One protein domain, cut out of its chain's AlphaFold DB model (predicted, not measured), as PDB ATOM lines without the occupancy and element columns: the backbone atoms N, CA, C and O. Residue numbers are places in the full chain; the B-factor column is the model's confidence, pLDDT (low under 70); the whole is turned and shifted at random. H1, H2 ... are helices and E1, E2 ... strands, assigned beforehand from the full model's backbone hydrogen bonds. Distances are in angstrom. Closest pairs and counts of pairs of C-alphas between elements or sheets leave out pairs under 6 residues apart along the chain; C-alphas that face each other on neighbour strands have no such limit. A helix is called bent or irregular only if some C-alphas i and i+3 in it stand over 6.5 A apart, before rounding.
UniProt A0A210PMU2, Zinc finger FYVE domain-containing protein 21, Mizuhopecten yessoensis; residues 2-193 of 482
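Overview. This is residues 2 to 193 of the 482 residues of the protein "Zinc finger FYVE domain-containing protein 21" of Mizuhopecten yessoensis (UniProt A0A210PMU2). Five helices, H1, H2, H4, H5 and H7, stand side by side in a zigzag, neighbours running opposite ways, with H3, H6 and the small hairpin E1-E2 at one end of them. Beyond H1 and the hairpin E3-E4, a lobe of loops reaches out to Gln 58 and makes much of the length. The printed part has 192 residues, in the order E1 E2 E3 E4 H1 H2 H3 H4 H5 H6 H7, with two antiparallel two-stranded sheets. The class is mostly helix, although named elements hold only 90 of the 192 residues. The whole is compact by its radius of gyration of the C-alphas, 16.9 A, yet elongated in outline, 62 by 33 by 30 A.

Along the chain. E1, residues 9 to 11, begins at C-alpha 9 (-54.152, -3.474, -28.342), and E2 is residues 14 to 16. Residues 17 to 79 hold no named element; within them residues 21 to 22 pair with 34 to 35, and 63 to 64 with 71 to 72, both antiparallel. E3 is residues 80 to 83, and E4, residues 88 to 93, is 11.4 A long. H1, residues 99 to 108, is 14.1 A long, and H2, residues 113 to 126, is 20.0 A. H3 is residues 130 to 138 and H4 is 141 to 148. H5, residues 154 to 168, is 20.7 A long. H6, residues 171 to 179, is irregular: C-alphas 172 and 175 are 7.3 A apart. H7, residues 182 to 190, ends at C-alpha 190 (-60.885, -3.480, 0.097).

Arrangement. In the hairpin E1 and E2, N 9 and O 16 are 2.9 A apart, within hydrogen-bond range. The closest C-alphas of E2 and H3 are those of Val 16 and Cys 134, 6.5 A. In the hairpin E3 and E4, N 92 and O 81 are within range at 2.9 A. The closest C-alphas of E3 and H1 are those of Leu 83 and Thr 106, 6.3 A. H1 and H2, a helical hairpin, touch, closest at C-alphas 108 and 116, 4.2 A, with a tilt of 35.2 degrees, only just steep. H2 and H5 touch, closest at C-alphas 124 and 163, 5.1 A, at a shallow tilt of 25 degrees, the same way. H4 and H5, a helical hairpin, touch, closest at C-alphas 145 and 160, 5.7 A. H5 and H7 touch, closest at C-alphas 157 and 189, 6.6 A. H5 and H6 touch only at the corner, and only just, with 3 pairs of C-alphas within 8 A, closest at C-alphas 168 and 174, 6.3 A. Every O i to N i+4 pair is within hydrogen-bond range in H1, H2, H3, H4, H5 and H7, and 3 of 5 in H6.

Size, cuts and confidence. The C-alphas of Gln 58 and Pro 193, the two farthest apart, are 62.3 A apart. The printed part has no cut. The link E2 to E3, 63 residues, is long. Mean pLDDT of the printed part is 94.2, and residues 2 to 4 are under 70.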
ATOM      1  N   MET A   2     -64.586 -19.132 -24.627       37.41
ATOM      2  CA  MET A   2     -63.579 -18.555 -23.724       37.41
ATOM      3  C   MET A   2     -63.322 -17.111 -24.163       37.41
ATOM      4  O   MET A   2     -62.958 -16.891 -25.317       37.41
ATOM      5  N   GLY A   3     -63.590 -16.139 -23.292       46.50
ATOM      6  CA  GLY A   3     -63.432 -14.720 -23.594       46.50
ATOM      7  C   GLY A   3     -61.971 -14.388 -23.872       46.50
ATOM      8  O   GLY A   3     -61.197 -14.136 -22.959       46.50
ATOM      9  N   THR A   4     -61.553 -14.404 -25.136       67.62
ATOM     10  CA  THR A   4     -60.216 -13.940 -25.500       67.62
ATOM     11  C   THR A   4     -60.274 -12.431 -25.678       67.62
ATOM     12  O   THR A   4     -60.905 -11.939 -26.617       67.62
ATOM     13  N   TYR A   5     -59.632 -11.686 -24.781       74.38
ATOM     14  CA  TYR A   5     -59.314 -10.282 -25.033       74.38
ATOM     15  C   TYR A   5     -58.422 -10.146 -26.287       74.38
ATOM     16  O   TYR A   5     -57.811 -11.135 -26.718       74.38
ATOM     17  N   PRO A   6     -58.370  -8.957 -26.920       79.00
ATOM     18  CA  PRO A   6     -57.664  -8.761 -28.183       79.00
ATOM     19  C   PRO A   6     -56.213  -9.251 -28.133       79.00
ATOM     20  O   PRO A   6     -55.505  -9.043 -27.148       79.00
ATOM     21  N   ARG A   7     -55.753  -9.885 -29.221       86.12
ATOM     22  CA  ARG A   7     -54.345 -10.311 -29.356       86.12
ATOM     23  C   ARG A   7     -53.381  -9.127 -29.435       86.12
ATOM     24  O   ARG A   7     -52.214  -9.291 -29.091       86.12
ATOM     25  N   VAL A   8     -53.879  -7.992 -29.913       93.38
ATOM     26  CA  VAL A   8     -53.164  -6.727 -30.057       93.38
ATOM     27  C   VAL A   8     -54.069  -5.627 -29.534       93.38
ATOM     28  O   VAL A   8     -55.268  -5.627 -29.821       93.38
ATOM     29  N   ILE A   9     -53.497  -4.705 -28.776       95.56
ATOM     30  CA  ILE A   9     -54.152  -3.474 -28.342       95.56
ATOM     31  C   ILE A   9     -53.298  -2.284 -28.758       95.56
ATOM     32  O   ILE A   9     -52.080  -2.405 -28.866       95.56
ATOM     33  N   LYS A  10     -53.929  -1.126 -28.940       95.81
ATOM     34  CA  LYS A  10     -53.211   0.128 -29.146       95.81
ATOM     35  C   LYS A  10     -53.042   0.825 -27.804       95.81
ATOM     36  O   LYS A  10     -54.038   1.192 -27.185       95.81
ATOM     37  N   LEU A  11     -51.804   0.991 -27.356       94.62
ATOM     38  CA  LEU A  11     -51.468   1.634 -26.089       94.62
ATOM     39  C   LEU A  11     -50.362   2.654 -26.346       94.62
ATOM     40  O   LEU A  11     -49.376   2.330 -27.004       94.62
ATOM     41  N   GLU A  12     -50.556   3.898 -25.906       92.31
ATOM     42  CA  GLU A  12     -49.611   4.999 -26.165       92.31
ATOM     43  C   GLU A  12     -49.249   5.160 -27.658       92.31
ATOM     44  O   GLU A  12     -48.119   5.459 -28.032       92.31
ATOM     45  N   GLY A  13     -50.223   4.910 -28.542       90.00
ATOM     46  CA  GLY A  13     -50.049   5.002 -29.995       90.00
ATOM     47  C   GLY A  13     -49.349   3.807 -30.656       90.00
ATOM     48  O   GLY A  13     -49.269   3.786 -31.884       90.00
ATOM     49  N   VAL A  14     -48.912   2.804 -29.887       93.50
ATOM     50  CA  VAL A  14     -48.155   1.637 -30.364       93.50
ATOM     51  C   VAL A  14     -48.980   0.355 -30.237       93.50
ATOM     52  O   VAL A  14     -49.780   0.202 -29.312       93.50
ATOM     53  N   ASP A  15     -48.773  -0.578 -31.167       96.00
ATOM     54  CA  ASP A  15     -49.330  -1.927 -31.077       96.00
ATOM     55  C   ASP A  15     -48.597  -2.735 -30.000       96.00
ATOM     56  O   ASP A  15     -47.390  -2.976 -30.073       96.00
ATOM     57  N   VAL A  16     -49.353  -3.170 -28.999       95.88
ATOM     58  CA  VAL A  16     -48.877  -3.940 -27.852       95.88
ATOM     59  C   VAL A  16     -49.530  -5.314 -27.870       95.88
ATOM     60  O   VAL A  16     -50.726  -5.439 -28.134       95.88
ATOM     61  N   PHE A  17     -48.746  -6.349 -27.560       94.94
ATOM     62  CA  PHE A  17     -49.185  -7.744 -27.494       94.94
ATOM     63  C   PHE A  17     -49.236  -8.190 -26.027       94.94
ATOM     64  O   PHE A  17     -48.199  -8.564 -25.475       94.94
ATOM     65  N   PRO A  18     -50.404  -8.145 -25.364       95.75
ATOM     66  CA  PRO A  18     -50.495  -8.460 -23.945       95.75
ATOM     67  C   PRO A  18     -50.047  -9.889 -23.637       95.75
ATOM     68  O   PRO A  18     -50.370 -10.828 -24.377       95.75
ATOM     69  N   ALA A  19     -49.348 -10.059 -22.512       95.00
ATOM     70  CA  ALA A  19     -49.019 -11.379 -21.994       95.00
ATOM     71  C   ALA A  19     -50.302 -12.187 -21.757       95.00
ATOM     72  O   ALA A  19     -51.287 -11.662 -21.234       95.00
ATOM     73  N   ARG A  20     -50.276 -13.475 -22.106       92.75
ATOM     74  CA  ARG A  20     -51.391 -14.405 -21.882       92.75
ATOM     75  C   ARG A  20     -50.985 -15.496 -20.916       92.75
ATOM     76  O   ARG A  20     -49.839 -15.933 -20.954       92.75
ATOM     77  N   THR A  21     -51.924 -15.958 -20.105       92.56
ATOM     78  CA  THR A  21     -51.725 -17.088 -19.200       92.56
ATOM     79  C   THR A  21     -51.966 -18.417 -19.911       92.56
ATOM     80  O   THR A  21     -52.806 -18.523 -20.804       92.56
ATOM     81  N   GLU A  22     -51.204 -19.437 -19.530       90.88
ATOM     82  CA  GLU A  22     -51.518 -20.835 -19.801       90.88
ATOM     83  C   GLU A  22     -52.608 -21.274 -18.808       90.88
ATOM     84  O   GLU A  22     -52.452 -21.123 -17.596       90.88
ATOM     85  N   GLY A  23     -53.728 -21.801 -19.310       85.81
ATOM     86  CA  GLY A  23     -54.848 -22.241 -18.474       85.81
ATOM     87  C   GLY A  23     -55.865 -21.134 -18.180       85.81
ATOM     88  O   GLY A  23     -56.421 -20.542 -19.104       85.81
ATOM     89  N   LEU A  24     -56.172 -20.913 -16.897       85.31
ATOM     90  CA  LEU A  24     -57.184 -19.939 -16.471       85.31
ATOM     91  C   LEU A  24     -56.719 -18.502 -16.744       85.31
ATOM     92  O   LEU A  24     -55.567 -18.142 -16.498       85.31
ATOM     93  N   LEU A  25     -57.639 -17.676 -17.247       87.88
ATOM     94  CA  LEU A  25     -57.385 -16.251 -17.468       87.88
ATOM     95  C   LEU A  25     -57.330 -15.488 -16.145       87.88
ATOM     96  O   LEU A  25     -56.417 -14.690 -15.951       87.88
ATOM     97  N   ASP A  26     -58.263 -15.776 -15.236       92.56
ATOM     98  CA  ASP A  26     -58.314 -15.166 -13.911       92.56
ATOM     99  C   ASP A  26     -57.161 -15.679 -13.035       92.56
ATOM    100  O   ASP A  26     -57.086 -16.863 -12.683       92.56
ATOM    101  N   VAL A  27     -56.251 -14.768 -12.681       94.69
ATOM    102  CA  VAL A  27     -55.076 -15.058 -11.850       94.69
ATOM    103  C   VAL A  27     -55.214 -14.577 -10.410       94.69
ATOM    104  O   VAL A  27     -54.288 -14.777  -9.623       94.69
ATOM    105  N   SER A  28     -56.352 -13.989 -10.028       92.50
ATOM    106  CA  SER A  28     -56.575 -13.466  -8.671       92.50
ATOM    107  C   SER A  28     -56.379 -14.541  -7.594       92.50
ATOM    108  O   SER A  28     -55.815 -14.274  -6.533       92.50
ATOM    109  N   ASN A  29     -56.732 -15.787  -7.921       86.62
ATOM    110  CA  ASN A  29     -56.567 -16.955  -7.057       86.62
ATOM    111  C   ASN A  29     -55.392 -17.873  -7.457       86.62
ATOM    112  O   ASN A  29     -55.204 -18.926  -6.850       86.62
ATOM    113  N   SER A  30     -54.569 -17.478  -8.438       85.69
ATOM    114  CA  SER A  30     -53.511 -18.321  -9.021       85.69
ATOM    115  C   SER A  30     -52.128 -17.656  -8.923       85.69
ATOM    116  O   SER A  30     -51.653 -17.077  -9.902       85.69
ATOM    117  N   PRO A  31     -51.411 -17.755  -7.782       76.00
ATOM    118  CA  PRO A  31     -50.106 -17.098  -7.610       76.00
ATOM    119  C   PRO A  31     -49.028 -17.544  -8.582       76.00
ATOM    120  O   PRO A  31     -48.138 -16.777  -8.939       76.00
ATOM    121  N   ASN A  32     -49.098 -18.810  -8.974       85.94
ATOM    122  CA  ASN A  32     -48.101 -19.457  -9.804       85.94
ATOM    123  C   ASN A  32     -48.596 -19.578 -11.245       85.94
ATOM    124  O   ASN A  32     -48.285 -20.561 -11.910       85.94
ATOM    125  N   PHE A  33     -49.357 -18.589 -11.731       93.25
ATOM    126  CA  PHE A  33     -49.753 -18.541 -13.136       93.25
ATOM    127  C   PHE A  33     -48.520 -18.679 -14.037       93.25
ATOM    128  O   PHE A  33     -47.440 -18.164 -13.714       93.25
ATOM    129  N   ILE A  34     -48.686 -19.380 -15.151       95.19
ATOM    130  CA  ILE A  34     -47.672 -19.514 -16.195       95.19
ATOM    131  C   ILE A  34     -48.146 -18.700 -17.390       95.19
ATOM    132  O   ILE A  34     -49.338 -18.648 -17.673       95.19
ATOM    133  N   LEU A  35     -47.231 -18.010 -18.052       95.06
ATOM    134  CA  LEU A  35     -47.472 -17.227 -19.248       95.06
ATOM    135  C   LEU A  35     -47.102 -18.046 -20.479       95.06
ATOM    136  O   LEU A  35     -46.114 -18.781 -20.478       95.06
ATOM    137  N   VAL A  36     -47.859 -17.843 -21.553       94.62
ATOM    138  CA  VAL A  36     -47.576 -18.431 -22.860       94.62
ATOM    139  C   VAL A  36     -46.211 -17.939 -23.339       94.62
ATOM    140  O   VAL A  36     -45.982 -16.734 -23.472       94.62
ATOM    141  N   LYS A  37     -45.308 -18.879 -23.623       94.81
ATOM    142  CA  LYS A  37     -43.959 -18.577 -24.120       94.81
ATOM    143  C   LYS A  37     -44.002 -17.812 -25.450       94.81
ATOM    144  O   LYS A  37     -44.809 -18.149 -26.321       94.81
ATOM    145  N   PRO A  38     -43.114 -16.821 -25.651       93.12
ATOM    146  CA  PRO A  38     -43.027 -16.123 -26.924       93.12
ATOM    147  C   PRO A  38     -42.512 -17.063 -28.016       93.12
ATOM    148  O   PRO A  38     -41.617 -17.883 -27.790       93.12
ATOM    149  N   SER A  39     -43.026 -16.896 -29.231       91.56
ATOM    150  CA  SER A  39     -42.441 -17.539 -30.406       91.56
ATOM    151  C   SER A  39     -41.116 -16.867 -30.752       91.56
ATOM    152  O   SER A  39     -41.004 -15.641 -30.748       91.56
ATOM    153  N   TRP A  40     -40.098 -17.673 -31.033       94.06
ATOM    154  CA  TRP A  40     -38.804 -17.162 -31.462       94.06
ATOM    155  C   TRP A  40     -38.867 -16.694 -32.908       94.06
ATOM    156  O   TRP A  40     -39.405 -17.385 -33.772       94.06
ATOM    157  N   VAL A  41     -38.295 -15.521 -33.165       91.94
ATOM    158  CA  VAL A  41     -38.104 -15.044 -34.532       91.94
ATOM    159  C   VAL A  41     -37.011 -15.893 -35.180       91.94
ATOM    160  O   VAL A  41     -35.944 -16.074 -34.590       91.94
ATOM    161  N   ALA A  42     -37.278 -16.423 -36.375       92.62
ATOM    162  CA  ALA A  42     -36.292 -17.181 -37.138       92.62
ATOM    163  C   ALA A  42     -35.054 -16.315 -37.402       92.62
ATOM    164  O   ALA A  42     -35.182 -15.141 -37.763       92.62
ATOM    165  N   ASP A  43     -33.860 -16.884 -37.233       90.69
ATOM    166  CA  ASP A  43     -32.611 -16.139 -37.400       90.69
ATOM    167  C   ASP A  43     -32.533 -15.499 -38.788       90.69
ATOM    168  O   ASP A  43     -32.151 -14.338 -38.929       90.69
ATOM    169  N   ASP A  44     -32.951 -16.234 -39.805       92.12
ATOM    170  CA  ASP A  44     -32.943 -15.909 -41.228       92.12
ATOM    171  C   ASP A  44     -33.750 -14.635 -41.524       92.12
ATOM    172  O   ASP A  44     -33.405 -13.865 -42.417       92.12
ATOM    173  N   ALA A  45     -34.788 -14.372 -40.723       92.38
ATOM    174  CA  ALA A  45     -35.675 -13.224 -40.871       92.38
ATOM    175  C   ALA A  45     -35.068 -11.909 -40.343       92.38
ATOM    176  O   ALA A  45     -35.656 -10.844 -40.523       92.38
ATOM    177  N   VAL A  46     -33.905 -11.954 -39.675       94.12
ATOM    178  CA  VAL A  46     -33.322 -10.791 -38.989       94.12
ATOM    179  C   VAL A  46     -31.869 -10.562 -39.402       94.12
ATOM    180  O   VAL A  46     -30.983 -11.375 -39.143       94.12
ATOM    181  N   SER A  47     -31.588  -9.395 -39.987       96.69
ATOM    182  CA  SER A  47     -30.227  -8.993 -40.392       96.69
ATOM    183  C   SER A  47     -29.538  -8.020 -39.426       96.69
ATOM    184  O   SER A  47     -28.310  -7.905 -39.442       96.69
ATOM    185  N   PHE A  48     -30.297  -7.356 -38.551       97.50
ATOM    186  CA  PHE A  48     -29.809  -6.331 -37.624       97.50
ATOM    187  C   PHE A  48     -30.330  -6.582 -36.211       97.50
ATOM    188  O   PHE A  48     -31.438  -7.080 -36.029       97.50
ATOM    189  N   CYS A  49     -29.540  -6.235 -35.197       97.25
ATOM    190  CA  CYS A  49     -29.994  -6.292 -33.810       97.25
ATOM    191  C   CYS A  49     -31.187  -5.349 -33.609       97.25
ATOM    192  O   CYS A  49     -31.050  -4.151 -33.836       97.25
ATOM    193  N   VAL A  50     -32.314  -5.859 -33.104       95.06
ATOM    194  CA  VAL A  50     -33.540  -5.054 -32.923       95.06
ATOM    195  C   VAL A  50     -33.382  -3.883 -31.940       95.06
ATOM    196  O   VAL A  50     -34.164  -2.944 -31.992       95.06
ATOM    197  N   LEU A  51     -32.391  -3.927 -31.039       95.06
ATOM    198  CA  LEU A  51     -32.167  -2.862 -30.051       95.06
ATOM    199  C   LEU A  51     -31.153  -1.809 -30.513       95.06
ATOM    200  O   LEU A  51     -31.430  -0.623 -30.422       95.06
ATOM    201  N   CYS A  52     -29.981  -2.219 -31.007       97.00
ATOM    202  CA  CYS A  52     -28.912  -1.278 -31.379       97.00
ATOM    203  C   CYS A  52     -28.751  -1.068 -32.888       97.00
ATOM    204  O   CYS A  52     -27.819  -0.389 -33.307       97.00
ATOM    205  N   ASN A  53     -29.595  -1.710 -33.699       97.00
ATOM    206  CA  ASN A  53     -29.600  -1.657 -35.162       97.00
ATOM    207  C   ASN A  53     -28.261  -2.010 -35.846       97.00
ATOM    208  O   ASN A  53     -28.052  -1.734 -37.022       97.00
ATOM    209  N   ASN A  54     -27.333  -2.651 -35.128       97.25
ATOM    210  CA  ASN A  54     -26.067  -3.105 -35.698       97.25
ATOM    211  C   ASN A  54     -26.267  -4.397 -36.499       97.25
ATOM    212  O   ASN A  54     -26.879  -5.347 -35.999       97.25
ATOM    213  N   LYS A  55     -25.692  -4.459 -37.708       97.12
ATOM    214  CA  LYS A  55     -25.762  -5.635 -38.588       97.12
ATOM    215  C   LYS A  55     -25.083  -6.844 -37.945       97.12
ATOM    216  O   LYS A  55     -23.980  -6.731 -37.401       97.12
ATOM    217  N   PHE A  56     -25.731  -8.001 -38.022       97.44
ATOM    218  CA  PHE A  56     -25.127  -9.265 -37.611       97.44
ATOM    219  C   PHE A  56     -24.025  -9.691 -38.589       97.44
ATOM    220  O   PHE A  56     -24.102  -9.431 -39.789       97.44
ATOM    221  N   ASN A  57     -22.983 -10.335 -38.066       94.75
ATOM    222  CA  ASN A  57     -21.860 -10.862 -38.844       94.75
ATOM    223  C   ASN A  57     -21.172 -12.001 -38.066       94.75
ATOM    224  O   ASN A  57     -21.654 -12.413 -37.012       94.75
ATOM    225  N   GLN A  58     -20.044 -12.518 -38.560       92.19
ATOM    226  CA  GLN A  58     -19.349 -13.646 -37.923       92.19
ATOM    227  C   GLN A  58     -18.882 -13.353 -36.481       92.19
ATOM    228  O   GLN A  58     -18.875 -14.260 -35.649       92.19
ATOM    229  N   LEU A  59     -18.557 -12.094 -36.159       93.56
ATOM    230  CA  LEU A  59     -18.150 -11.661 -34.814       93.56
ATOM    231  C   LEU A  59     -19.347 -11.243 -33.945       93.56
ATOM    232  O   LEU A  59     -19.335 -11.404 -32.727       93.56
ATOM    233  N   ARG A  60     -20.411 -10.721 -34.563       95.25
ATOM    234  CA  ARG A  60     -21.667 -10.344 -33.911       95.25
ATOM    235  C   ARG A  60     -22.716 -11.421 -34.162       95.25
ATOM    236  O   ARG A  60     -23.547 -11.290 -35.060       95.25
ATOM    237  N   ARG A  61     -22.665 -12.468 -33.338       95.38
ATOM    238  CA  ARG A  61     -23.625 -13.579 -33.337       95.38
ATOM    239  C   ARG A  61     -25.030 -13.116 -32.911       95.38
ATOM    240  O   ARG A  61     -25.184 -12.111 -32.209       95.38
ATOM    241  N   LYS A  62     -26.036 -13.870 -33.353       96.25
ATOM    242  CA  LYS A  62     -27.452 -13.724 -32.998       96.25
ATOM    243  C   LYS A  62     -27.748 -14.445 -31.680       96.25
ATOM    244  O   LYS A  62     -27.194 -15.511 -31.422       96.25
ATOM    245  N   HIS A  63     -28.608 -13.853 -30.858       96.25
ATOM    246  CA  HIS A  63     -29.078 -14.408 -29.590       96.25
ATOM    247  C   HIS A  63     -30.560 -14.102 -29.399       96.25
ATOM    248  O   HIS A  63     -30.981 -12.959 -29.580       96.25
ATOM    249  N   HIS A  64     -31.341 -15.090 -28.974       96.50
ATOM    250  CA  HIS A  64     -32.750 -14.887 -28.656       96.50
ATOM    251  C   HIS A  64     -32.938 -14.449 -27.210       96.50
ATOM    252  O   HIS A  64     -32.403 -15.056 -26.282       96.50
ATOM    253  N   CYS A  65     -33.768 -13.430 -27.014       97.62
ATOM    254  CA  CYS A  65     -34.305 -13.121 -25.698       97.62
ATOM    255  C   CYS A  65     -35.367 -14.166 -25.334       97.62
ATOM    256  O   CYS A  65     -36.376 -14.295 -26.031       97.62
ATOM    257  N   ARG A  66     -35.190 -14.887 -24.225       97.00
ATOM    258  CA  ARG A  66     -36.139 -15.927 -23.802       97.00
ATOM    259  C   ARG A  66     -37.476 -15.357 -23.316       97.00
ATOM    260  O   ARG A  66     -38.479 -16.057 -23.375       97.00
ATOM    261  N   GLN A  67     -37.497 -14.082 -22.917       96.25
ATOM    262  CA  GLN A  67     -38.699 -13.380 -22.459       96.25
ATOM    263  C   GLN A  67     -39.586 -12.859 -23.605       96.25
ATOM    264  O   GLN A  67     -40.804 -12.884 -23.469       96.25
ATOM    265  N   CYS A  68     -39.018 -12.388 -24.726       95.31
ATOM    266  CA  CYS A  68     -39.799 -11.792 -25.830       95.31
ATOM    267  C   CYS A  68     -39.592 -12.433 -27.211       95.31
ATOM    268  O   CYS A  68     -40.243 -12.027 -28.168       95.31
ATOM    269  N   GLY A  69     -38.680 -13.399 -27.352       95.19
ATOM    270  CA  GLY A  69     -38.439 -14.142 -28.595       95.19
ATOM    271  C   GLY A  69     -37.682 -13.390 -29.697       95.19
ATOM    272  O   GLY A  69     -37.370 -13.982 -30.730       95.19
ATOM    273  N   ARG A  70     -37.355 -12.104 -29.499       96.00
ATOM    274  CA  ARG A  70     -36.612 -11.280 -30.473       96.00
ATOM    275  C   ARG A  70     -35.133 -11.692 -30.574       96.00
ATOM    276  O   ARG A  70     -34.581 -12.233 -29.616       96.00
ATOM    277  N   VAL A  71     -34.495 -11.358 -31.704       97.31
ATOM    278  CA  VAL A  71     -33.082 -11.661 -32.028       97.31
ATOM    279  C   VAL A  71     -32.171 -10.439 -31.839       97.31
ATOM    280  O   VAL A  71     -32.414  -9.359 -32.385       97.31
ATOM    281  N   LEU A  72     -31.115 -10.600 -31.044       97.75
ATOM    282  CA  LEU A  72     -30.255  -9.531 -30.540       97.75
ATOM    283  C   LEU A  72     -28.772  -9.906 -30.592       97.75
ATOM    284  O   LEU A  72     -28.410 -11.069 -30.730       97.75
ATOM    285  N   CYS A  73     -27.894  -8.910 -30.458       97.75
ATOM    286  CA  CYS A  73     -26.463  -9.154 -30.266       97.75
ATOM    287  C   CYS A  73     -26.116  -9.368 -28.786       97.75
ATOM    288  O   CYS A  73     -26.853  -8.916 -27.911       97.75
ATOM    289  N   GLY A  74     -24.958  -9.980 -28.508       96.50
ATOM    290  CA  GLY A  74     -24.541 -10.308 -27.139       96.50
ATOM    291  C   GLY A  74     -24.464  -9.100 -26.201       96.50
ATOM    292  O   GLY A  74     -24.795  -9.231 -25.034       96.50
ATOM    293  N   LYS A  75     -24.135  -7.906 -26.720       96.75
ATOM    294  CA  LYS A  75     -24.127  -6.664 -25.922       96.75
ATOM    295  C   LYS A  75     -25.516  -6.237 -25.441       96.75
ATOM    296  O   LYS A  75     -25.597  -5.629 -24.392       96.75
ATOM    297  N   CYS A  76     -26.568  -6.536 -26.206       97.75
ATOM    298  CA  CYS A  76     -27.943  -6.120 -25.901       97.75
ATOM    299  C   CYS A  76     -28.766  -7.215 -25.194       97.75
ATOM    300  O   CYS A  76     -29.976  -7.072 -25.007       97.75
ATOM    301  N   CYS A  77     -28.147  -8.372 -24.944       96.75
ATOM    302  CA  CYS A  77     -28.771  -9.567 -24.379       96.75
ATOM    303  C   CYS A  77     -27.722 -10.406 -23.631       96.75
ATOM    304  O   CYS A  77     -27.488 -11.587 -23.927       96.75
ATOM    305  N   ASN A  78     -27.018  -9.749 -22.707       95.50
ATOM    306  CA  ASN A  78     -25.927 -10.371 -21.964       95.50
ATOM    307  C   ASN A  78     -26.398 -11.008 -20.652       95.50
ATOM    308  O   ASN A  78     -25.902 -12.070 -20.273       95.50
ATOM    309  N   GLU A  79     -27.372 -10.378 -20.001       96.62
ATOM    310  CA  GLU A  79     -27.851 -10.771 -18.681       96.62
ATOM    311  C   GLU A  79     -28.698 -12.044 -18.723       96.62
ATOM    312  O   GLU A  79     -29.445 -12.301 -19.677       96.62
ATOM    313  N   LYS A  80     -28.588 -12.841 -17.656       96.00
ATOM    314  CA  LYS A  80     -29.399 -14.041 -17.444       96.00
ATOM    315  C   LYS A  80     -30.237 -13.901 -16.184       96.00
ATOM    316  O   LYS A  80     -29.702 -13.634 -15.114       96.00
ATOM    317  N   VAL A  81     -31.538 -14.146 -16.296       94.81
ATOM    318  CA  VAL A  81     -32.471 -14.115 -15.159       94.81
ATOM    319  C   VAL A  81     -33.367 -15.347 -15.161       94.81
ATOM    320  O   VAL A  81     -33.604 -15.955 -16.204       94.81
ATOM    321  N   LEU A  82     -33.863 -15.726 -13.985       95.88
ATOM    322  CA  LEU A  82     -34.890 -16.760 -13.861       95.88
ATOM    323  C   LEU A  82     -36.202 -16.261 -14.477       95.88
ATOM    324  O   LEU A  82     -36.572 -15.104 -14.267       95.88
ATOM    325  N   LEU A  83     -36.919 -17.141 -15.183       96.31
ATOM    326  CA  LEU A  83     -38.212 -16.844 -15.815       96.31
ATOM    327  C   LEU A  83     -39.297 -17.845 -15.364       96.31
ATOM    328  O   LEU A  83     -39.904 -18.525 -16.201       96.31
ATOM    329  N   PRO A  84     -39.569 -17.967 -14.049       94.75
ATOM    330  CA  PRO A  84     -40.573 -18.897 -13.530       94.75
ATOM    331  C   PRO A  84     -41.988 -18.586 -14.035       94.75
ATOM    332  O   PRO A  84     -42.811 -19.488 -14.144       94.75
ATOM    333  N   GLN A  85     -42.269 -17.332 -14.403       94.00
ATOM    334  CA  GLN A  85     -43.504 -16.926 -15.073       94.00
ATOM    335  C   GLN A  85     -43.678 -17.569 -16.453       94.00
ATOM    336  O   GLN A  85     -44.800 -17.648 -16.918       94.00
ATOM    337  N   LEU A  86     -42.614 -18.053 -17.097       96.00
ATOM    338  CA  LEU A  86     -42.673 -18.829 -18.345       96.00
ATOM    339  C   LEU A  86     -42.475 -20.335 -18.096       96.00
ATOM    340  O   LEU A  86     -42.212 -21.087 -19.033       96.00
ATOM    341  N   GLY A  87     -42.518 -20.782 -16.837       94.88
ATOM    342  CA  GLY A  87     -42.218 -22.167 -16.467       94.88
ATOM    343  C   GLY A  87     -40.751 -22.554 -16.689       94.88
ATOM    344  O   GLY A  87     -40.461 -23.723 -16.934       94.88
ATOM    345  N   ILE A  88     -39.823 -21.587 -16.660       94.38
ATOM    346  CA  ILE A  88     -38.389 -21.830 -16.848       94.38
ATOM    347  C   ILE A  88     -37.648 -21.587 -15.530       94.38
ATOM    348  O   ILE A  88     -37.513 -20.453 -15.070       94.38
ATOM    349  N   CYS A  89     -37.136 -22.668 -14.941       90.88
ATOM    350  CA  CYS A  89     -36.445 -22.643 -13.648       90.88
ATOM    351  C   CYS A  89     -34.936 -22.370 -13.746       90.88
ATOM    352  O   CYS A  89     -34.277 -22.278 -12.718       90.88
ATOM    353  N   GLN A  90     -34.380 -22.268 -14.956       94.31
ATOM    354  CA  GLN A  90     -32.959 -21.988 -15.178       94.31
ATOM    355  C   GLN A  90     -32.750 -20.531 -15.616       94.31
ATOM    356  O   GLN A  90     -33.626 -19.979 -16.287       94.31
ATOM    357  N   PRO A  91     -31.620 -19.885 -15.261       96.00
ATOM    358  CA  PRO A  91     -31.325 -18.531 -15.722       96.00
ATOM    359  C   PRO A  91     -31.141 -18.474 -17.242       96.00
ATOM    360  O   PRO A  91     -30.254 -19.122 -17.802       96.00
ATOM    361  N   GLU A  92     -31.945 -17.646 -17.903       96.62
ATOM    362  CA  GLU A  92     -31.996 -17.530 -19.361       96.62
ATOM    363  C   GLU A  92     -31.702 -16.115 -19.835       96.62
ATOM    364  O   GLU A  92     -31.935 -15.142 -19.116       96.62
ATOM    365  N   ARG A  93     -31.203 -16.002 -21.071       96.62
ATOM    366  CA  ARG A  93     -30.848 -14.705 -21.656       96.62
ATOM    367  C   ARG A  93     -32.079 -13.824 -21.823       96.62
ATOM    368  O   ARG A  93     -33.058 -14.215 -22.464       96.62
ATOM    369  N   VAL A  94     -31.988 -12.606 -21.306       97.69
ATOM    370  CA  VAL A  94     -33.011 -11.571 -21.464       97.69
ATOM    371  C   VAL A  94     -32.368 -10.323 -22.044       97.69
ATOM    372  O   VAL A  94     -31.197 -10.037 -21.811       97.69
ATOM    373  N   CYS A  95     -33.107  -9.622 -22.895       97.88
ATOM    374  CA  CYS A  95     -32.625  -8.392 -23.494       97.88
ATOM    375  C   CYS A  95     -32.726  -7.202 -22.553       97.88
ATOM    376  O   CYS A  95     -33.612  -7.170 -21.701       97.88
ATOM    377  N   ASP A  96     -31.915  -6.175 -22.796       97.06
ATOM    378  CA  ASP A  96     -31.886  -4.962 -21.969       97.06
ATOM    379  C   ASP A  96     -33.261  -4.270 -21.891       97.06
ATOM    380  O   ASP A  96     -33.621  -3.706 -20.866       97.06
ATOM    381  N   SER A  97     -34.077  -4.376 -22.949       95.94
ATOM    382  CA  SER A  97     -35.448  -3.840 -22.984       95.94
ATOM    383  C   SER A  97     -36.440  -4.630 -22.113       95.94
ATOM    384  O   SER A  97     -37.383  -4.054 -21.573       95.94
ATOM    385  N   CYS A  98     -36.256  -5.945 -21.965       97.12
ATOM    386  CA  CYS A  98     -37.132  -6.790 -21.149       97.12
ATOM    387  C   CYS A  98     -36.651  -6.921 -19.704       97.12
ATOM    388  O   CYS A  98     -37.464  -7.204 -18.826       97.12
ATOM    389  N   LEU A  99     -35.351  -6.745 -19.464       97.12
ATOM    390  CA  LEU A  99     -34.704  -7.022 -18.187       97.12
ATOM    391  C   LEU A  99     -35.372  -6.313 -16.992       97.12
ATOM    392  O   LEU A  99     -35.655  -7.021 -16.024       97.12
ATOM    393  N   PRO A 100     -35.701  -5.000 -17.036       96.50
ATOM    394  CA  PRO A 100     -36.266  -4.304 -15.878       96.50
ATOM    395  C   PRO A 100     -37.571  -4.936 -15.388       96.50
ATOM    396  O   PRO A 100     -37.697  -5.284 -14.219       96.50
ATOM    397  N   VAL A 101     -38.527  -5.157 -16.293       97.75
ATOM    398  CA  VAL A 101     -39.838  -5.716 -15.940       97.75
ATOM    399  C   VAL A 101     -39.757  -7.222 -15.695       97.75
ATOM    400  O   VAL A 101     -40.364  -7.705 -14.744       97.75
ATOM    401  N   ALA A 102     -38.993  -7.975 -16.495       97.00
ATOM    402  CA  ALA A 102     -38.848  -9.419 -16.301       97.00
ATOM    403  C   ALA A 102     -38.261  -9.746 -14.922       97.00
ATOM    404  O   ALA A 102     -38.763 -10.635 -14.238       97.00
ATOM    405  N   HIS A 103     -37.248  -8.988 -14.487       96.69
ATOM    406  CA  HIS A 103     -36.676  -9.133 -13.153       96.69
ATOM    407  C   HIS A 103     -37.705  -8.834 -12.057       96.69
ATOM    408  O   HIS A 103     -37.812  -9.605 -11.107       96.69
ATOM    409  N   LEU A 104     -38.493  -7.762 -12.198       97.62
ATOM    410  CA  LEU A 104     -39.536  -7.402 -11.234       97.62
ATOM    411  C   LEU A 104     -40.645  -8.459 -11.147       97.62
ATOM    412  O   LEU A 104     -41.005  -8.858 -10.044       97.62
ATOM    413  N   VAL A 105     -41.125  -8.973 -12.285       96.75
ATOM    414  CA  VAL A 105     -42.111 -10.067 -12.338       96.75
ATOM    415  C   VAL A 105     -41.575 -11.316 -11.637       96.75
ATOM    416  O   VAL A 105     -42.272 -11.914 -10.820       96.75
ATOM    417  N   THR A 106     -40.321 -11.693 -11.898       94.94
ATOM    418  CA  THR A 106     -39.671 -12.816 -11.212       94.94
ATOM    419  C   THR A 106     -39.549 -12.558  -9.709       94.94
ATOM    420  O   THR A 106     -39.878 -13.428  -8.901       94.94
ATOM    421  N   LYS A 107     -39.125 -11.354  -9.316       95.38
ATOM    422  CA  LYS A 107     -38.937 -10.952  -7.918       95.38
ATOM    423  C   LYS A 107     -40.249 -10.972  -7.130       95.38
ATOM    424  O   LYS A 107     -40.275 -11.478  -6.009       95.38
ATOM    425  N   SER A 108     -41.349 -10.541  -7.746       95.75
ATOM    426  CA  SER A 108     -42.702 -10.608  -7.182       95.75
ATOM    427  C   SER A 108     -43.194 -12.029  -6.892       95.75
ATOM    428  O   SER A 108     -44.131 -12.197  -6.120       95.75
ATOM    429  N   ARG A 109     -42.575 -13.060  -7.478       92.69
ATOM    430  CA  ARG A 109     -42.935 -14.474  -7.256       92.69
ATOM    431  C   ARG A 109     -42.115 -15.140  -6.146       92.69
ATOM    432  O   ARG A 109     -42.313 -16.317  -5.863       92.69
ATOM    433  N   SER A 110     -41.199 -14.403  -5.521       92.44
ATOM    434  CA  SER A 110     -40.438 -14.857  -4.355       92.44
ATOM    435  C   SER A 110     -41.364 -15.169  -3.172       92.44
ATOM    436  O   SER A 110     -42.396 -14.522  -3.000       92.44
ATOM    437  N   SER A 111     -40.976 -16.112  -2.310       91.25
ATOM    438  CA  SER A 111     -41.663 -16.377  -1.034       91.25
ATOM    439  C   SER A 111     -41.455 -15.255  -0.006       91.25
ATOM    440  O   SER A 111     -42.296 -15.046   0.864       91.25
ATOM    441  N   THR A 112     -40.358 -14.504  -0.120       95.25
ATOM    442  CA  THR A 112     -40.048 -13.348   0.736       95.25
ATOM    443  C   THR A 112     -40.961 -12.150   0.450       95.25
ATOM    444  O   THR A 112     -40.941 -11.615  -0.659       95.25
ATOM    445  N   GLN A 113     -41.674 -11.655   1.467       93.75
ATOM    446  CA  GLN A 113     -42.571 -10.493   1.338       93.75
ATOM    447  C   GLN A 113     -41.851  -9.210   0.901       93.75
ATOM    448  O   GLN A 113     -42.374  -8.466   0.079       93.75
ATOM    449  N   GLN A 114     -40.627  -8.973   1.380       96.50
ATOM    450  CA  GLN A 114     -39.836  -7.805   0.980       96.50
ATOM    451  C   GLN A 114     -39.596  -7.765  -0.537       96.50
ATOM    452  O   GLN A 114     -39.783  -6.735  -1.178       96.50
ATOM    453  N   HIS A 115     -39.272  -8.912  -1.142       96.88
ATOM    454  CA  HIS A 115     -39.123  -9.016  -2.593       96.88
ATOM    455  C   HIS A 115     -40.445  -8.772  -3.330       96.88
ATOM    456  O   HIS A 115     -40.444  -8.149  -4.388       96.88
ATOM    457  N   GLN A 116     -41.571  -9.224  -2.773       96.88
ATOM    458  CA  GLN A 116     -42.897  -8.977  -3.347       96.88
ATOM    459  C   GLN A 116     -43.243  -7.484  -3.348       96.88
ATOM    460  O   GLN A 116     -43.722  -6.979  -4.362       96.88
ATOM    461  N   ILE A 117     -42.944  -6.780  -2.250       97.69
ATOM    462  CA  ILE A 117     -43.123  -5.327  -2.118       97.69
ATOM    463  C   ILE A 117     -42.246  -4.589  -3.130       97.69
ATOM    464  O   ILE A 117     -42.756  -3.783  -3.903       97.69
ATOM    465  N   GLU A 118     -40.951  -4.902  -3.183       98.06
ATOM    466  CA  GLU A 118     -40.013  -4.275  -4.123       98.06
ATOM    467  C   GLU A 118     -40.383  -4.558  -5.586       98.06
ATOM    468  O   GLU A 118     -40.259  -3.682  -6.443       98.06
ATOM    469  N   GLY A 119     -40.863  -5.770  -5.874       97.81
ATOM    470  CA  GLY A 119     -41.374  -6.150  -7.186       97.81
ATOM    471  C   GLY A 119     -42.612  -5.340  -7.573       97.81
ATOM    472  O   GLY A 119     -42.634  -4.736  -8.644       97.81
ATOM    473  N   ALA A 120     -43.608  -5.249  -6.684       98.06
ATOM    474  CA  ALA A 120     -44.815  -4.452  -6.905       98.06
ATOM    475  C   ALA A 120     -44.488  -2.965  -7.099       98.06
ATOM    476  O   ALA A 120     -44.890  -2.371  -8.094       98.06
ATOM    477  N   GLN A 121     -43.705  -2.380  -6.191       98.25
ATOM    478  CA  GLN A 121     -43.280  -0.983  -6.260       98.25
ATOM    479  C   GLN A 121     -42.522  -0.687  -7.559       98.25
ATOM    480  O   GLN A 121     -42.779   0.322  -8.216       98.25
ATOM    481  N   GLY A 122     -41.601  -1.570  -7.951       98.25
ATOM    482  CA  GLY A 122     -40.868  -1.427  -9.201       98.25
ATOM    483  C   GLY A 122     -41.780  -1.511 -10.423       98.25
ATOM    484  O   GLY A 122     -41.616  -0.708 -11.337       98.25
ATOM    485  N   LEU A 123     -42.763  -2.422 -10.437       98.44
ATOM    486  CA  LEU A 123     -43.742  -2.523 -11.528       98.44
ATOM    487  C   LEU A 123     -44.583  -1.252 -11.637       98.44
ATOM    488  O   LEU A 123     -44.734  -0.731 -12.737       98.44
ATOM    489  N   VAL A 124     -45.063  -0.717 -10.512       98.19
ATOM    490  CA  VAL A 124     -45.814   0.549 -10.479       98.19
ATOM    491  C   VAL A 124     -44.966   1.697 -11.022       98.19
ATOM    492  O   VAL A 124     -45.441   2.482 -11.835       98.19
ATOM    493  N   LYS A 125     -43.678   1.764 -10.667       98.06
ATOM    494  CA  LYS A 125     -42.767   2.785 -11.206       98.06
ATOM    495  C   LYS A 125     -42.641   2.715 -12.734       98.06
ATOM    496  O   LYS A 125     -42.476   3.751 -13.370       98.06
ATOM    497  N   GLN A 126     -42.728   1.523 -13.328       97.75
ATOM    498  CA  GLN A 126     -42.681   1.358 -14.787       97.75
ATOM    499  C   GLN A 126     -43.941   1.883 -15.491       97.75
ATOM    500  O   GLN A 126     -43.867   2.186 -16.676       97.75
ATOM    501  N   LEU A 127     -45.073   2.017 -14.793       97.25
ATOM    502  CA  LEU A 127     -46.323   2.514 -15.380       97.25
ATOM    503  C   LEU A 127     -46.281   4.011 -15.717       97.25
ATOM    504  O   LEU A 127     -47.076   4.465 -16.532       97.25
ATOM    505  N   ILE A 128     -45.353   4.763 -15.117       94.31
ATOM    506  CA  ILE A 128     -45.221   6.217 -15.305       94.31
ATOM    507  C   ILE A 128     -44.753   6.555 -16.729       94.31
ATOM    508  O   ILE A 128     -45.159   7.567 -17.293       94.31
ATOM    509  N   GLU A 129     -43.894   5.719 -17.318       92.62
ATOM    510  CA  GLU A 129     -43.336   5.955 -18.650       92.62
ATOM    511  C   GLU A 129     -44.080   5.137 -19.721       92.62
ATOM    512  O   GLU A 129     -44.254   3.928 -19.540       92.62
ATOM    513  N   PRO A 130     -44.423   5.716 -20.893       93.75
ATOM    514  CA  PRO A 130     -45.156   5.018 -21.958       93.75
ATOM    515  C   PRO A 130     -44.534   3.682 -22.387       93.75
ATOM    516  O   PRO A 130     -45.220   2.670 -22.550       93.75
ATOM    517  N   HIS A 131     -43.204   3.648 -22.533       93.56
ATOM    518  CA  HIS A 131     -42.492   2.422 -22.887       93.56
ATOM    519  C   HIS A 131     -42.544   1.389 -21.751       93.56
ATOM    520  O   HIS A 131     -42.760   0.204 -22.013       93.56
ATOM    521  N   GLY A 132     -42.379   1.831 -20.500       96.38
ATOM    522  CA  GLY A 132     -42.458   0.979 -19.314       96.38
ATOM    523  C   GLY A 132     -43.840   0.347 -19.156       96.38
ATOM    524  O   GLY A 132     -43.930  -0.872 -19.005       96.38
ATOM    525  N   LEU A 133     -44.911   1.126 -19.331       97.50
ATOM    526  CA  LEU A 133     -46.294   0.648 -19.353       97.50
ATOM    527  C   LEU A 133     -46.484  -0.468 -20.391       97.50
ATOM    528  O   LEU A 133     -46.976  -1.550 -20.061       97.50
ATOM    529  N   CYS A 134     -46.020  -0.257 -21.627       97.19
ATOM    530  CA  CYS A 134     -46.082  -1.286 -22.667       97.19
ATOM    531  C   CYS A 134     -45.323  -2.556 -22.249       97.19
ATOM    532  O   CYS A 134     -45.833  -3.664 -22.416       97.19
ATOM    533  N   ARG A 135     -44.125  -2.425 -21.659       96.88
ATOM    534  CA  ARG A 135     -43.360  -3.584 -21.166       96.88
ATOM    535  C   ARG A 135     -44.091  -4.312 -20.032       96.88
ATOM    536  O   ARG A 135     -44.093  -5.538 -20.023       96.88
ATOM    537  N   VAL A 136     -44.735  -3.602 -19.104       98.19
ATOM    538  CA  VAL A 136     -45.535  -4.210 -18.024       98.19
ATOM    539  C   VAL A 136     -46.666  -5.066 -18.598       98.19
ATOM    540  O   VAL A 136     -46.882  -6.186 -18.132       98.19
ATOM    541  N   VAL A 137     -47.339  -4.588 -19.646       97.69
ATOM    542  CA  VAL A 137     -48.429  -5.311 -20.319       97.69
ATOM    543  C   VAL A 137     -47.924  -6.545 -21.077       97.69
ATOM    544  O   VAL A 137     -48.500  -7.627 -20.956       97.69
ATOM    545  N   GLU A 138     -46.833  -6.419 -21.834       96.56
ATOM    546  CA  GLU A 138     -46.297  -7.522 -22.651       96.56
ATOM    547  C   GLU A 138     -45.626  -8.628 -21.834       96.56
ATOM    548  O   GLU A 138     -45.537  -9.764 -22.295       96.56
ATOM    549  N   LEU A 139     -45.106  -8.304 -20.647       96.94
ATOM    550  CA  LEU A 139     -44.229  -9.203 -19.892       96.94
ATOM    551  C   LEU A 139     -44.890  -9.825 -18.654       96.94
ATOM    552  O   LEU A 139     -44.214 -10.503 -17.883       96.94
ATOM    553  N   GLY A 140     -46.202  -9.638 -18.487       96.06
ATOM    554  CA  GLY A 140     -46.994 -10.299 -17.446       96.06
ATOM    555  C   GLY A 140     -47.143  -9.515 -16.145       96.06
ATOM    556  O   GLY A 140     -47.495 -10.082 -15.108       96.06
ATOM    557  N   GLY A 141     -46.847  -8.216 -16.160       97.69
ATOM    558  CA  GLY A 141     -46.942  -7.373 -14.974       97.69
ATOM    559  C   GLY A 141     -48.386  -7.117 -14.529       97.69
ATOM    560  O   GLY A 141     -48.623  -7.037 -13.328       97.69
ATOM    561  N   LEU A 142     -49.361  -7.110 -15.453       97.81
ATOM    562  CA  LEU A 142     -50.790  -7.034 -15.099       97.81
ATOM    563  C   LEU A 142     -51.199  -8.225 -14.224       97.81
ATOM    564  O   LEU A 142     -51.713  -8.054 -13.122       97.81
ATOM    565  N   GLN A 143     -50.900  -9.437 -14.698       97.19
ATOM    566  CA  GLN A 143     -51.188 -10.684 -13.996       97.19
ATOM    567  C   GLN A 143     -50.455 -10.745 -12.657       97.19
ATOM    568  O   GLN A 143     -51.012 -11.193 -11.659       97.19
ATOM    569  N   THR A 144     -49.217 -10.249 -12.623       97.44
ATOM    570  CA  THR A 144     -48.414 -10.184 -11.400       97.44
ATOM    571  C   THR A 144     -49.073  -9.297 -10.346       97.44
ATOM    572  O   THR A 144     -49.252  -9.747  -9.217       97.44
ATOM    573  N   LEU A 145     -49.482  -8.072 -10.696       98.00
ATOM    574  CA  LEU A 145     -50.137  -7.161  -9.750       98.00
ATOM    575  C   LEU A 145     -51.464  -7.734  -9.234       98.00
ATOM    576  O   LEU A 145     -51.706  -7.702  -8.030       98.00
ATOM    577  N   VAL A 146     -52.279  -8.330 -10.111       97.81
ATOM    578  CA  VAL A 146     -53.538  -8.981  -9.711       97.81
ATOM    579  C   VAL A 146     -53.287 -10.166  -8.768       97.81
ATOM    580  O   VAL A 146     -53.926 -10.272  -7.725       97.81
ATOM    581  N   ALA A 147     -52.313 -11.027  -9.071       96.62
ATOM    582  CA  ALA A 147     -51.985 -12.179  -8.228       96.62
ATOM    583  C   ALA A 147     -51.396 -11.783  -6.858       96.62
ATOM    584  O   ALA A 147     -51.561 -12.515  -5.878       96.62
ATOM    585  N   LEU A 148     -50.712 -10.637  -6.766       96.31
ATOM    586  CA  LEU A 148     -50.191 -10.100  -5.503       96.31
ATOM    587  C   LEU A 148     -51.302  -9.571  -4.585       96.31
ATOM    588  O   LEU A 148     -51.129  -9.579  -3.365       96.31
ATOM    589  N   GLY A 149     -52.453  -9.168  -5.132       94.31
ATOM    590  CA  GLY A 149     -53.566  -8.612  -4.359       94.31
ATOM    591  C   GLY A 149     -54.192  -9.569  -3.342       94.31
ATOM    592  O   GLY A 149     -54.828  -9.122  -2.392       94.31
ATOM    593  N   ARG A 150     -53.946 -10.877  -3.452       91.75
ATOM    594  CA  ARG A 150     -54.378 -11.872  -2.452       91.75
ATOM    595  C   ARG A 150     -53.501 -11.906  -1.194       91.75
ATOM    596  O   ARG A 150     -53.889 -12.479  -0.181       91.75
ATOM    597  N   ILE A 151     -52.283 -11.362  -1.258       92.06
ATOM    598  CA  ILE A 151     -51.312 -11.454  -0.163       92.06
ATOM    599  C   ILE A 151     -51.696 -10.451   0.920       92.06
ATOM    600  O   ILE A 151     -51.732  -9.244   0.671       92.06
ATOM    601  N   ASN A 152     -51.969 -10.952   2.126       91.00
ATOM    602  CA  ASN A 152     -52.382 -10.132   3.261       91.00
ATOM    603  C   ASN A 152     -51.200  -9.362   3.877       91.00
ATOM    604  O   ASN A 152     -50.664  -9.733   4.917       91.00
ATOM    605  N   ASN A 153     -50.772  -8.304   3.193       92.25
ATOM    606  CA  ASN A 153     -49.768  -7.349   3.648       92.25
ATOM    607  C   ASN A 153     -50.211  -5.932   3.244       92.25
ATOM    608  O   ASN A 153     -50.607  -5.710   2.097       92.25
ATOM    609  N   GLU A 154     -50.178  -4.987   4.184       92.00
ATOM    610  CA  GLU A 154     -50.695  -3.626   3.987       92.00
ATOM    611  C   GLU A 154     -49.820  -2.782   3.064       92.00
ATOM    612  O   GLU A 154     -50.329  -2.111   2.170       92.00
ATOM    613  N   VAL A 155     -48.498  -2.850   3.233       93.88
ATOM    614  CA  VAL A 155     -47.542  -2.113   2.393       93.88
ATOM    615  C   VAL A 155     -47.646  -2.587   0.947       93.88
ATOM    616  O   VAL A 155     -47.712  -1.779   0.023       93.88
ATOM    617  N   LEU A 156     -47.730  -3.903   0.747       94.88
ATOM    618  CA  LEU A 156     -47.933  -4.492  -0.571       94.88
ATOM    619  C   LEU A 156     -49.279  -4.072  -1.177       94.88
ATOM    620  O   LEU A 156     -49.325  -3.707  -2.350       94.88
ATOM    621  N   ALA A 157     -50.357  -4.083  -0.386       94.88
ATOM    622  CA  ALA A 157     -51.681  -3.667  -0.841       94.88
ATOM    623  C   ALA A 157     -51.705  -2.218  -1.340       94.88
ATOM    624  O   ALA A 157     -52.357  -1.959  -2.348       94.88
ATOM    625  N   LYS A 158     -50.958  -1.301  -0.705       95.62
ATOM    626  CA  LYS A 158     -50.822   0.090  -1.174       95.62
ATOM    627  C   LYS A 158     -50.271   0.157  -2.600       95.62
ATOM    628  O   LYS A 158     -50.883   0.777  -3.465       95.62
ATOM    629  N   TYR A 159     -49.160  -0.531  -2.872       97.38
ATOM    630  CA  TYR A 159     -48.564  -0.545  -4.212       97.38
ATOM    631  C   TYR A 159     -49.438  -1.267  -5.237       97.38
ATOM    632  O   TYR A 159     -49.618  -0.767  -6.345       97.38
ATOM    633  N   VAL A 160     -49.998  -2.425  -4.875       97.25
ATOM    634  CA  VAL A 160     -50.880  -3.179  -5.775       97.25
ATOM    635  C   VAL A 160     -52.103  -2.343  -6.137       97.25
ATOM    636  O   VAL A 160     -52.393  -2.200  -7.319       97.25
ATOM    637  N   MET A 161     -52.779  -1.742  -5.155       97.50
ATOM    638  CA  MET A 161     -53.967  -0.932  -5.411       97.50
ATOM    639  C   MET A 161     -53.653   0.271  -6.305       97.50
ATOM    640  O   MET A 161     -54.329   0.467  -7.312       97.50
ATOM    641  N   SER A 162     -52.580   1.005  -5.999       97.69
ATOM    642  CA  SER A 162     -52.147   2.148  -6.807       97.69
ATOM    643  C   SER A 162     -51.817   1.743  -8.249       97.69
ATOM    644  O   SER A 162     -52.264   2.383  -9.200       97.69
ATOM    645  N   GLY A 163     -51.112   0.623  -8.438       98.44
ATOM    646  CA  GLY A 163     -50.809   0.085  -9.765       98.44
ATOM    647  C   GLY A 163     -52.053  -0.329 -10.547       98.44
ATOM    648  O   GLY A 163     -52.191   0.024 -11.716       98.44
ATOM    649  N   LEU A 164     -52.977  -1.053  -9.911       98.44
ATOM    650  CA  LEU A 164     -54.232  -1.468 -10.544       98.44
ATOM    651  C   LEU A 164     -55.114  -0.260 -10.896       98.44
ATOM    652  O   LEU A 164     -55.736  -0.257 -11.960       98.44
ATOM    653  N   HIS A 165     -55.117   0.780 -10.061       98.38
ATOM    654  CA  HIS A 165     -55.800   2.038 -10.346       98.38
ATOM    655  C   HIS A 165     -55.200   2.758 -11.560       98.38
ATOM    656  O   HIS A 165     -55.938   3.066 -12.495       98.38
ATOM    657  N   GLN A 166     -53.875   2.939 -11.616       98.19
ATOM    658  CA  GLN A 166     -53.199   3.535 -12.779       98.19
ATOM    659  C   GLN A 166     -53.507   2.766 -14.069       98.19
ATOM    660  O   GLN A 166     -53.911   3.357 -15.066       98.19
ATOM    661  N   LEU A 167     -53.419   1.434 -14.031       98.50
ATOM    662  CA  LEU A 167     -53.759   0.574 -15.167       98.50
ATOM    663  C   LEU A 167     -55.224   0.724 -15.601       98.50
ATOM    664  O   LEU A 167     -55.512   0.711 -16.800       98.50
ATOM    665  N   SER A 168     -56.148   0.902 -14.651       98.12
ATOM    666  CA  SER A 168     -57.567   1.118 -14.948       98.12
ATOM    667  C   SER A 168     -57.847   2.446 -15.661       98.12
ATOM    668  O   SER A 168     -58.865   2.553 -16.336       98.12
ATOM    669  N   MET A 169     -56.945   3.434 -15.622       97.19
ATOM    670  CA  MET A 169     -57.113   4.684 -16.383       97.19
ATOM    671  C   MET A 169     -56.980   4.491 -17.899       97.19
ATOM    672  O   MET A 169     -57.423   5.339 -18.672       97.19
ATOM    673  N   HIS A 170     -56.410   3.371 -18.351       96.75
ATOM    674  CA  HIS A 170     -56.202   3.097 -19.770       96.75
ATOM    675  C   HIS A 170     -57.332   2.229 -20.336       96.75
ATOM    676  O   HIS A 170     -57.342   1.007 -20.171       96.75
ATOM    677  N   HIS A 171     -58.250   2.847 -21.087       95.81
ATOM    678  CA  HIS A 171     -59.390   2.170 -21.725       95.81
ATOM    679  C   HIS A 171     -59.038   0.871 -22.493       95.81
ATOM    680  O   HIS A 171     -59.736  -0.129 -22.315       95.81
ATOM    681  N   PRO A 172     -57.941   0.796 -23.283       95.94
ATOM    682  CA  PRO A 172     -57.559  -0.441 -23.977       95.94
ATOM    683  C   PRO A 172     -57.291  -1.641 -23.054       95.94
ATOM    684  O   PRO A 172     -57.344  -2.785 -23.508       95.94
ATOM    685  N   LEU A 173     -57.005  -1.402 -21.768       97.06
ATOM    686  CA  LEU A 173     -56.710  -2.444 -20.787       97.06
ATOM    687  C   LEU A 173     -57.951  -2.971 -20.065       97.06
ATOM    688  O   LEU A 173     -57.876  -4.049 -19.482       97.06
ATOM    689  N   HIS A 174     -59.095  -2.277 -20.110       96.62
ATOM    690  CA  HIS A 174     -60.258  -2.587 -19.265       96.62
ATOM    691  C   HIS A 174     -60.728  -4.035 -19.390       96.62
ATOM    692  O   HIS A 174     -60.845  -4.739 -18.387       96.62
ATOM    693  N   ARG A 175     -60.916  -4.515 -20.624       95.62
ATOM    694  CA  ARG A 175     -61.336  -5.901 -20.872       95.62
ATOM    695  C   ARG A 175     -60.297  -6.911 -20.388       95.62
ATOM    696  O   ARG A 175     -60.670  -7.930 -19.826       95.62
ATOM    697  N   ILE A 176     -59.007  -6.635 -20.589       96.06
ATOM    698  CA  ILE A 176     -57.926  -7.529 -20.149       96.06
ATOM    699  C   ILE A 176     -57.924  -7.613 -18.625       96.06
ATOM    700  O   ILE A 176     -57.935  -8.712 -18.086       96.06
ATOM    701  N   LEU A 177     -57.954  -6.465 -17.943       97.56
ATOM    702  CA  LEU A 177     -57.919  -6.367 -16.485       97.56
ATOM    703  C   LEU A 177     -59.092  -7.123 -15.839       97.56
ATOM    704  O   LEU A 177     -58.878  -7.904 -14.912       97.56
ATOM    705  N   VAL A 178     -60.315  -6.946 -16.351       96.94
ATOM    706  CA  VAL A 178     -61.496  -7.669 -15.850       96.94
ATOM    707  C   VAL A 178     -61.364  -9.182 -16.065       96.94
ATOM    708  O   VAL A 178     -61.599  -9.944 -15.131       96.94
ATOM    709  N   GLU A 179     -60.917  -9.634 -17.241       94.88
ATOM    710  CA  GLU A 179     -60.752 -11.071 -17.535       94.88
ATOM    711  C   GLU A 179     -59.650 -11.737 -16.696       94.88
ATOM    712  O   GLU A 179     -59.772 -12.912 -16.353       94.88
ATOM    713  N   ILE A 180     -58.588 -11.006 -16.334       95.81
ATOM    714  CA  ILE A 180     -57.520 -11.545 -15.476       95.81
ATOM    715  C   ILE A 180     -57.855 -11.512 -13.977       95.81
ATOM    716  O   ILE A 180     -57.037 -11.967 -13.180       95.81
ATOM    717  N   GLY A 181     -59.029 -11.003 -13.583       96.56
ATOM    718  CA  GLY A 181     -59.491 -11.009 -12.191       96.56
ATOM    719  C   GLY A 181     -59.143  -9.758 -11.383       96.56
ATOM    720  O   GLY A 181     -59.029  -9.828 -10.156       96.56
ATOM    721  N   VAL A 182     -58.966  -8.595 -12.028       98.06
ATOM    722  CA  VAL A 182     -58.660  -7.335 -11.318       98.06
ATOM    723  C   VAL A 182     -59.723  -6.983 -10.273       98.06
ATOM    724  O   VAL A 182     -59.378  -6.522  -9.187       98.06
ATOM    725  N   VAL A 183     -61.004  -7.234 -10.572       98.12
ATOM    726  CA  VAL A 183     -62.131  -6.888  -9.692       98.12
ATOM    727  C   VAL A 183     -62.090  -7.741  -8.429       98.12
ATOM    728  O   VAL A 183     -62.176  -7.194  -7.332       98.12
ATOM    729  N   CYS A 184     -61.848  -9.049  -8.567       97.25
ATOM    730  CA  CYS A 184     -61.648  -9.970  -7.449       97.25
ATOM    731  C   CYS A 184     -60.483  -9.516  -6.553       97.25
ATOM    732  O   CYS A 184     -60.612  -9.466  -5.330       97.25
ATOM    733  N   SER A 185     -59.356  -9.131  -7.163       96.81
ATOM    734  CA  SER A 185     -58.170  -8.645  -6.447       96.81
ATOM    735  C   SER A 185     -58.439  -7.344  -5.683       96.81
ATOM    736  O   SER A 185     -58.153  -7.264  -4.488       96.81
ATOM    737  N   ILE A 186     -59.016  -6.331  -6.340       97.56
ATOM    738  CA  ILE A 186     -59.358  -5.048  -5.705       97.56
ATOM    739  C   ILE A 186     -60.351  -5.273  -4.559       97.56
ATOM    740  O   ILE A 186     -60.123  -4.795  -3.446       97.56
ATOM    741  N   SER A 187     -61.401  -6.061  -4.795       96.25
ATOM    742  CA  SER A 187     -62.429  -6.362  -3.792       96.25
ATOM    743  C   SER A 187     -61.834  -7.087  -2.584       96.25
ATOM    744  O   SER A 187     -62.094  -6.704  -1.446       96.25
ATOM    745  N   SER A 188     -60.951  -8.065  -2.809       94.56
ATOM    746  CA  SER A 188     -60.237  -8.766  -1.735       94.56
ATOM    747  C   SER A 188     -59.406  -7.815  -0.868       94.56
ATOM    748  O   SER A 188     -59.440  -7.923   0.357       94.56
ATOM    749  N   ILE A 189     -58.701  -6.849  -1.473       95.19
ATOM    750  CA  ILE A 189     -57.938  -5.836  -0.727       95.19
ATOM    751  C   ILE A 189     -58.877  -4.927   0.079       95.19
ATOM    752  O   ILE A 189     -58.655  -4.723   1.272       95.19
ATOM    753  N   MET A 190     -59.943  -4.413  -0.541       94.19
ATOM    754  CA  MET A 190     -60.885  -3.480   0.097       94.19
ATOM    755  C   MET A 190     -61.670  -4.111   1.257       94.19
ATOM    756  O   MET A 190     -62.049  -3.429   2.215       94.19
ATOM    757  N   MET A 191     -61.885  -5.426   1.215       92.56
ATOM    758  CA  MET A 191     -62.616  -6.146   2.256       92.56
ATOM    759  C   MET A 191     -61.779  -6.481   3.496       92.56
ATOM    760  O   MET A 191     -62.355  -6.896   4.501       92.56
ATOM    761  N   ARG A 192     -60.466  -6.217   3.508       90.69
ATOM    762  CA  ARG A 192     -59.608  -6.514   4.669       90.69
ATOM    763  C   ARG A 192     -60.037  -5.755   5.944       90.69
ATOM    764  O   ARG A 192     -60.551  -4.635   5.834       90.69
ATOM    765  N   PRO A 193     -59.854  -6.343   7.147       78.25
ATOM    766  CA  PRO A 193     -60.307  -5.742   8.408       78.25
ATOM    767  C   PRO A 193     -59.450  -4.570   8.888       78.25
ATOM    768  O   PRO A 193     -59.968  -3.685   9.567       78.25
TER     769      PRO A 193